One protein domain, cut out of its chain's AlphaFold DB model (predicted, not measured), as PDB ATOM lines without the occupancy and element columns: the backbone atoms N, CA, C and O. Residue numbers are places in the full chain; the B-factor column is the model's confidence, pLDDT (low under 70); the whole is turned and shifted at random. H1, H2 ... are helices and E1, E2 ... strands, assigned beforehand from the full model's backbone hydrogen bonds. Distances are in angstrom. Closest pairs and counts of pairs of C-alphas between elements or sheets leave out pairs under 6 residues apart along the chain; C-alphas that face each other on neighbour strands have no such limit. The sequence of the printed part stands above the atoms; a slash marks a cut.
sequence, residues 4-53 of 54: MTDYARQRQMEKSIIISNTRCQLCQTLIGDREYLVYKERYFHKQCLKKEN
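AT A GLANCE: This is residues 4 to 53 of the 54 residues of an uncharacterized protein of Syntrophomonadaceae bacterium (UniProt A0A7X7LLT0). A small hairpin of two strands, E1 and E2, forms a compact body together with the short helix H2, which follows E2 directly, and a long loop, residues 22 to 35, that goes out and folds back. From this body the long helix H1 sticks out as an arm with its residues 4 to 15, and this arm makes much of the length. The printed part has 50 residues, with two named helices and two named strands in the order H1, E1, E2, H2; the sheet, E1 - E2, is antiparallel, and the class is mixed, helices and strands. The whole is loose, with a radius of gyration of the C-alphas of 12.6 A, and the C-alphas span 43 by 17 by 15 A.

IN THESE COORDINATES: Strand E1 is residues 36 to 39, with C-alpha 36 at (608.444, 326.512, 431.241). Strand E2 is residues 42 to 45. Helix H2 is residues 46 to 52, 10.5 A from first to last C-alpha, with C-alpha 52 at (596.041, 334.514, 431.740). Helix H1 is residues 4 to 21, 26.4 A from first to last C-alpha, and begins with C-alpha 4 at (634.802, 318.201, 429.625).

HOW THE PARTS SIT: E1 and E2 form a hairpin, antiparallel at 149 degrees between their directions. C-alphas 36 and 45, which face each other, are 4.4 A apart. N 37 and O 44, at 2.8 A, and N 42 and O 39, at 3.0 A, are among their pairs within hydrogen-bond range. E1 and H2 have 2 pairs of C-alphas within 8 A, and their closest C-alphas, those of Tyr 36 and Lys 46, are 5.2 A apart. H1 and E2 are apart, but only just: their closest C-alphas are 8.2 A from each other. H1 and H2 are apart. In H1 and H2 every O i to N i+4 pair is within hydrogen-bond range.

THE WHOLE: The two C-alphas farthest apart, those of Met 4 and Asn 53, are 42.8 A from each other. Residues 4 to 15, which belong to H1, stand free; the body without them has 38 residues, spans 29 by 19 by 15 A and has a radius of gyration of 9.0 A. The link from H1 to E1, 14 residues, is long; the links from E1 to E2 and from E2 to H2 are tight. The printed part has no cut. The mean pLDDT of the printed part is 86.9, and the model's confidence is low, under 70, at residues 4 to 5 and 52 to 53.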
ATOM      1  N   MET A   4     635.611 316.979 429.788       54.41
ATOM      2  CA  MET A   4     634.802 318.201 429.625       54.41
ATOM      3  C   MET A   4     633.326 317.904 429.311       54.41
ATOM      4  O   MET A   4     632.447 318.680 429.679       54.41
ATOM      5  N   THR A   5     633.050 316.766 428.673       63.44
ATOM      6  CA  THR A   5     631.700 316.319 428.306       63.44
ATOM      7  C   THR A   5     630.870 315.884 429.512       63.44
ATOM      8  O   THR A   5     629.678 316.183 429.571       63.44
ATOM      9  N   ASP A   6     631.494 315.231 430.494       73.75
ATOM     10  CA  ASP A   6     630.781 314.685 431.654       73.75
ATOM     11  C   ASP A   6     630.375 315.783 432.639       73.75
ATOM     12  O   ASP A   6     629.238 315.805 433.105       73.75
ATOM     13  N   TYR A   7     631.254 316.761 432.870       80.50
ATOM     14  CA  TYR A   7     630.955 317.882 433.759       80.50
ATOM     15  C   TYR A   7     629.822 318.772 433.231       80.50
ATOM     16  O   TYR A   7     628.924 319.172 433.974       80.50
ATOM     17  N   ALA A   8     629.831 319.071 431.928       81.81
ATOM     18  CA  ALA A   8     628.769 319.850 431.300       81.81
ATOM     19  C   ALA A   8     627.416 319.123 431.373       81.81
ATOM     20  O   ALA A   8     626.396 319.751 431.661       81.81
ATOM     21  N   ARG A   9     627.414 317.799 431.171       85.38
ATOM     22  CA  ARG A   9     626.223 316.955 431.315       85.38
ATOM     23  C   ARG A   9     625.715 316.928 432.759       85.38
ATOM     24  O   ARG A   9     624.517 317.104 432.962       85.38
ATOM     25  N   GLN A  10     626.599 316.761 433.745       84.88
ATOM     26  CA  GLN A  10     626.230 316.803 435.164       84.88
ATOM     27  C   GLN A  10     625.578 318.138 435.526       84.88
ATOM     28  O   GLN A  10     624.459 318.145 436.029       84.88
ATOM     29  N   ARG A  11     626.191 319.267 435.148       87.81
ATOM     30  CA  ARG A  11     625.598 320.593 435.375       87.81
ATOM     31  C   ARG A  11     624.228 320.760 434.720       87.81
ATOM     32  O   ARG A  11     623.370 321.445 435.271       87.81
ATOM     33  N   GLN A  12     624.018 320.201 433.527       87.00
ATOM     34  CA  GLN A  12     622.711 320.252 432.866       87.00
ATOM     35  C   GLN A  12     621.666 319.429 433.622       87.00
ATOM     36  O   GLN A  12     620.552 319.915 433.815       87.00
ATOM     37  N   MET A  13     622.024 318.233 434.098       87.00
ATOM     38  CA  MET A  13     621.137 317.420 434.933       87.00
ATOM     39  C   MET A  13     620.792 318.131 436.240       87.00
ATOM     40  O   MET A  13     619.616 318.263 436.556       87.00
ATOM     41  N   GLU A  14     621.786 318.655 436.959       90.25
ATOM     42  CA  GLU A  14     621.572 319.395 438.208       90.25
ATOM     43  C   GLU A  14     620.647 320.595 437.997       90.25
ATOM     44  O   GLU A  14     619.677 320.774 438.733       90.25
ATOM     45  N   LYS A  15     620.882 321.383 436.940       88.44
ATOM     46  CA  LYS A  15     619.994 322.490 436.565       88.44
ATOM     47  C   LYS A  15     618.574 322.011 436.269       88.44
ATOM     48  O   LYS A  15     617.628 322.621 436.755       88.44
ATOM     49  N   SER A  16     618.417 320.933 435.503       86.12
ATOM     50  CA  SER A  16     617.099 320.374 435.184       86.12
ATOM     51  C   SER A  16     616.365 319.910 436.441       86.12
ATOM     52  O   SER A  16     615.172 320.160 436.564       86.12
ATOM     53  N   ILE A  17     617.074 319.296 437.396       89.25
ATOM     54  CA  ILE A  17     616.514 318.851 438.679       89.25
ATOM     55  C   ILE A  17     616.060 320.049 439.521       89.25
ATOM     56  O   ILE A  17     614.981 320.021 440.110       89.25
ATOM     57  N   ILE A  18     616.856 321.117 439.587       90.06
ATOM     58  CA  ILE A  18     616.472 322.332 440.320       90.06
ATOM     59  C   ILE A  18     615.206 322.937 439.705       90.06
ATOM     60  O   ILE A  18     614.259 323.271 440.417       90.06
ATOM     61  N   ILE A  19     615.170 323.047 438.377       89.31
ATOM     62  CA  ILE A  19     614.039 323.644 437.667       89.31
ATOM     63  C   ILE A  19     612.786 322.785 437.820       89.31
ATOM     64  O   ILE A  19     611.732 323.329 438.138       89.31
ATOM     65  N   SER A  20     612.886 321.462 437.677       89.19
ATOM     66  CA  SER A  20     611.739 320.560 437.816       89.19
ATOM     67  C   SER A  20     611.125 320.610 439.220       89.19
ATOM     68  O   SER A  20     609.902 320.540 439.358       89.19
ATOM     69  N   ASN A  21     611.949 320.832 440.249       92.62
ATOM     70  CA  ASN A  21     611.510 321.038 441.631       92.62
ATOM     71  C   ASN A  21     611.063 322.476 441.946       92.62
ATOM     72  O   ASN A  21     610.524 322.740 443.023       92.62
ATOM     73  N   THR A  22     611.257 323.420 441.027       93.50
ATOM     74  CA  THR A  22     610.784 324.794 441.201       93.50
ATOM     75  C   THR A  22     609.277 324.858 440.954       93.50
ATOM     76  O   THR A  22     608.737 324.146 440.109       93.50
ATOM     77  N   ARG A  23     608.564 325.707 441.701       94.62
ATOM     78  CA  ARG A  23     607.117 325.901 441.537       94.62
ATOM     79  C   ARG A  23     606.827 326.999 440.522       94.62
ATOM     80  O   ARG A  23     607.501 328.026 440.490       94.62
ATOM     81  N   CYS A  24     605.789 326.796 439.721       93.81
ATOM     82  CA  CYS A  24     605.237 327.846 438.885       93.81
ATOM     83  C   CYS A  24     604.625 328.945 439.756       93.81
ATOM     84  O   CYS A  24     603.811 328.660 440.629       93.81
ATOM     85  N   GLN A  25     604.937 330.207 439.463       93.62
ATOM     86  CA  GLN A  25     604.418 331.331 440.242       93.62
ATOM     87  C   GLN A  25     602.888 331.487 440.151       93.62
ATOM     88  O   GLN A  25     602.273 331.946 441.109       93.62
ATOM     89  N   LEU A  26     602.276 331.097 439.028       92.00
ATOM     90  CA  LEU A  26     600.837 331.271 438.789       92.00
ATOM     91  C   LEU A  26     599.992 330.201 439.474       92.00
ATOM     92  O   LEU A  26     599.038 330.517 440.170       92.00
ATOM     93  N   CYS A  27     600.338 328.927 439.282       92.06
ATOM     94  CA  CYS A  27     599.534 327.817 439.800       92.06
ATOM     95  C   CYS A  27     600.129 327.149 441.046       92.06
ATOM     96  O   CYS A  27     599.518 326.228 441.578       92.06
ATOM     97  N   GLN A  28     601.324 327.559 441.486       93.19
ATOM     98  CA  GLN A  28     602.046 327.005 442.641       93.19
ATOM     99  C   GLN A  28     602.367 325.500 442.551       93.19
ATOM    100  O   GLN A  28     602.855 324.908 443.514       93.19
ATOM    101  N   THR A  29     602.169 324.875 441.385       93.25
ATOM    102  CA  THR A  29     602.544 323.474 441.136       93.25
ATOM    103  C   THR A  29     603.964 323.372 440.583       93.25
ATOM    104  O   THR A  29     604.469 324.322 439.981       93.25
ATOM    105  N   LEU A  30     604.622 322.231 440.800       93.94
ATOM    106  CA  LEU A  30     605.980 321.979 440.306       93.94
ATOM    107  C   LEU A  30     606.057 322.133 438.778       93.94
ATOM    108  O   LEU A  30     605.137 321.743 438.051       93.94
ATOM    109  N   ILE A  31     607.162 322.697 438.287       94.62
ATOM    110  CA  ILE A  31     607.454 322.770 436.852       94.62
ATOM    111  C   ILE A  31     607.572 321.356 436.275       94.62
ATOM    112  O   ILE A  31     606.950 321.071 435.249       94.62
ATOM    113  N   GLY A  32     608.264 320.454 436.976       90.38
ATOM    114  CA  GLY A  32     608.483 319.084 436.522       90.38
ATOM    115  C   GLY A  32     609.171 319.059 435.155       90.38
ATOM    116  O   GLY A  32     610.057 319.867 434.886       90.38
ATOM    117  N   ASP A  33     608.698 318.176 434.279       86.62
ATOM    118  CA  ASP A  33     609.136 318.073 432.879       86.62
ATOM    119  C   ASP A  33     608.294 318.926 431.912       86.62
ATOM    120  O   ASP A  33     608.371 318.774 430.692       86.62
ATOM    121  N   ARG A  34     607.428 319.807 432.430       87.62
ATOM    122  CA  ARG A  34     606.551 320.630 431.587       87.62
ATOM    123  C   ARG A  34     607.326 321.794 430.987       87.62
ATOM    124  O   ARG A  34     608.232 322.351 431.605       87.62
ATOM    125  N   GLU A  35     606.889 322.242 429.813       90.25
ATOM    126  CA  GLU A  35     607.449 323.444 429.207       90.25
ATOM    127  C   GLU A  35     607.284 324.661 430.123       90.25
ATOM    128  O   GLU A  35     606.169 325.015 430.536       90.25
ATOM    129  N   TYR A  36     608.397 325.342 430.380       92.31
ATOM    130  CA  TYR A  36     608.444 326.512 431.241       92.31
ATOM    131  C   TYR A  36     609.042 327.729 430.535       92.31
ATOM    132  O   TYR A  36     609.715 327.631 429.508       92.31
ATOM    133  N   LEU A  37     608.759 328.895 431.106       93.19
ATOM    134  CA  LEU A  37     609.375 330.173 430.788       93.19
ATOM    135  C   LEU A  37     609.897 330.799 432.079       93.19
ATOM    136  O   LEU A  37     609.323 330.606 433.153       93.19
ATOM    137  N   VAL A  38     610.986 331.552 431.955       92.00
ATOM    138  CA  VAL A  38     611.565 332.325 433.053       92.00
ATOM    139  C   VAL A  38     611.347 333.800 432.754       92.00
ATOM    140  O   VAL A  38     611.731 334.278 431.689       92.00
ATOM    141  N   TYR A  39     610.724 334.521 433.680       90.38
ATOM    142  CA  TYR A  39     610.492 335.959 433.562       90.38
ATOM    143  C   TYR A  39     610.719 336.632 434.911       90.38
ATOM    144  O   TYR A  39     610.143 336.206 435.910       90.38
ATOM    145  N   LYS A  40     611.566 337.672 434.950       90.62
ATOM    146  CA  LYS A  40     611.961 338.372 436.190       90.62
ATOM    147  C   LYS A  40     612.324 337.398 437.324       90.62
ATOM    148  O   LYS A  40     611.754 337.465 438.407       90.62
ATOM    149  N   GLU A  41     613.206 336.445 437.017       87.88
ATOM    150  CA  GLU A  41     613.709 335.431 437.966       87.88
ATOM    151  C   GLU A  41     612.636 334.482 438.534       87.88
ATOM    152  O   GLU A  41     612.892 333.727 439.470       87.88
ATOM    153  N   ARG A  42     611.432 334.469 437.952       90.50
ATOM    154  CA  ARG A  42     610.334 333.573 438.329       90.50
ATOM    155  C   ARG A  42     610.071 332.554 437.231       90.50
ATOM    156  O   ARG A  42     610.211 332.856 436.045       90.50
ATOM    157  N   TYR A  43     609.652 331.361 437.639       93.38
ATOM    158  CA  TYR A  43     609.353 330.249 436.743       93.38
ATOM    159  C   TYR A  43     607.849 330.120 436.519       93.38
ATOM    160  O   TYR A  43     607.043 330.237 437.447       93.38
ATOM    161  N   PHE A  44     607.468 329.853 435.276       94.12
ATOM    162  CA  PHE A  44     606.077 329.757 434.850       94.12
ATOM    163  C   PHE A  44     605.894 328.578 433.905       94.12
ATOM    164  O   PHE A  44     606.697 328.411 432.992       94.12
ATOM    165  N   HIS A  45     604.818 327.799 434.044       94.94
ATOM    166  CA  HIS A  45     604.422 326.897 432.960       94.94
ATOM    167  C   HIS A  45     603.986 327.723 431.748       94.94
ATOM    168  O   HIS A  45     603.211 328.672 431.895       94.94
ATOM    169  N   LYS A  46     604.380 327.316 430.535       92.00
ATOM    170  CA  LYS A  46     603.891 327.961 429.300       92.00
ATOM    171  C   LYS A  46     602.362 327.952 429.208       92.00
ATOM    172  O   LYS A  46     601.763 328.924 428.762       92.00
ATOM    173  N   GLN A  47     601.722 326.867 429.647       90.00
ATOM    174  CA  GLN A  47     600.260 326.767 429.669       90.00
ATOM    175  C   GLN A  47     599.603 327.735 430.657       90.00
ATOM    176  O   GLN A  47     598.534 328.253 430.350       90.00
ATOM    177  N   CYS A  48     600.218 327.999 431.815       89.38
ATOM    178  CA  CYS A  48     599.667 328.951 432.781       89.38
ATOM    179  C   CYS A  48     599.669 330.374 432.217       89.38
ATOM    180  O   CYS A  48     598.678 331.074 432.367       89.38
ATOM    181  N   LEU A  49     600.718 330.754 431.484       86.19
ATOM    182  CA  LEU A  49     600.785 332.060 430.818       86.19
ATOM    183  C   LEU A  49     599.751 332.211 429.692       86.19
ATOM    184  O   LEU A  49     599.194 333.286 429.513       86.19
ATOM    185  N   LYS A  50     599.450 331.139 428.945       82.94
ATOM    186  CA  LYS A  50     598.393 331.171 427.915       82.94
ATOM    187  C   LYS A  50     596.988 331.326 428.506       82.94
ATOM    188  O   LYS A  50     596.127 331.878 427.835       82.94
ATOM    189  N   LYS A  51     596.757 330.826 429.725       71.94
ATOM    190  CA  LYS A  51     595.463 330.939 430.412       71.94
ATOM    191  C   LYS A  51     595.194 332.336 430.976       71.94
ATOM    192  O   LYS A  51     594.032 332.664 431.134       71.94
ATOM    193  N   GLU A  52     596.224 333.129 431.269       61.97
ATOM    194  CA  GLU A  52     596.041 334.514 431.740       61.97
ATOM    195  C   GLU A  52     595.790 335.528 430.614       61.97
ATOM    196  O   GLU A  52     595.337 336.633 430.881       61.97
ATOM    197  N   ASN A  53     596.068 335.166 429.360       59.00
ATOM    198  CA  ASN A  53     595.907 336.054 428.204       59.00
ATOM    199  C   ASN A  53     594.536 335.928 427.506       59.00
ATOM    200  O   ASN A  53     594.421 336.344 426.353       59.00
TER     201      ASN A  53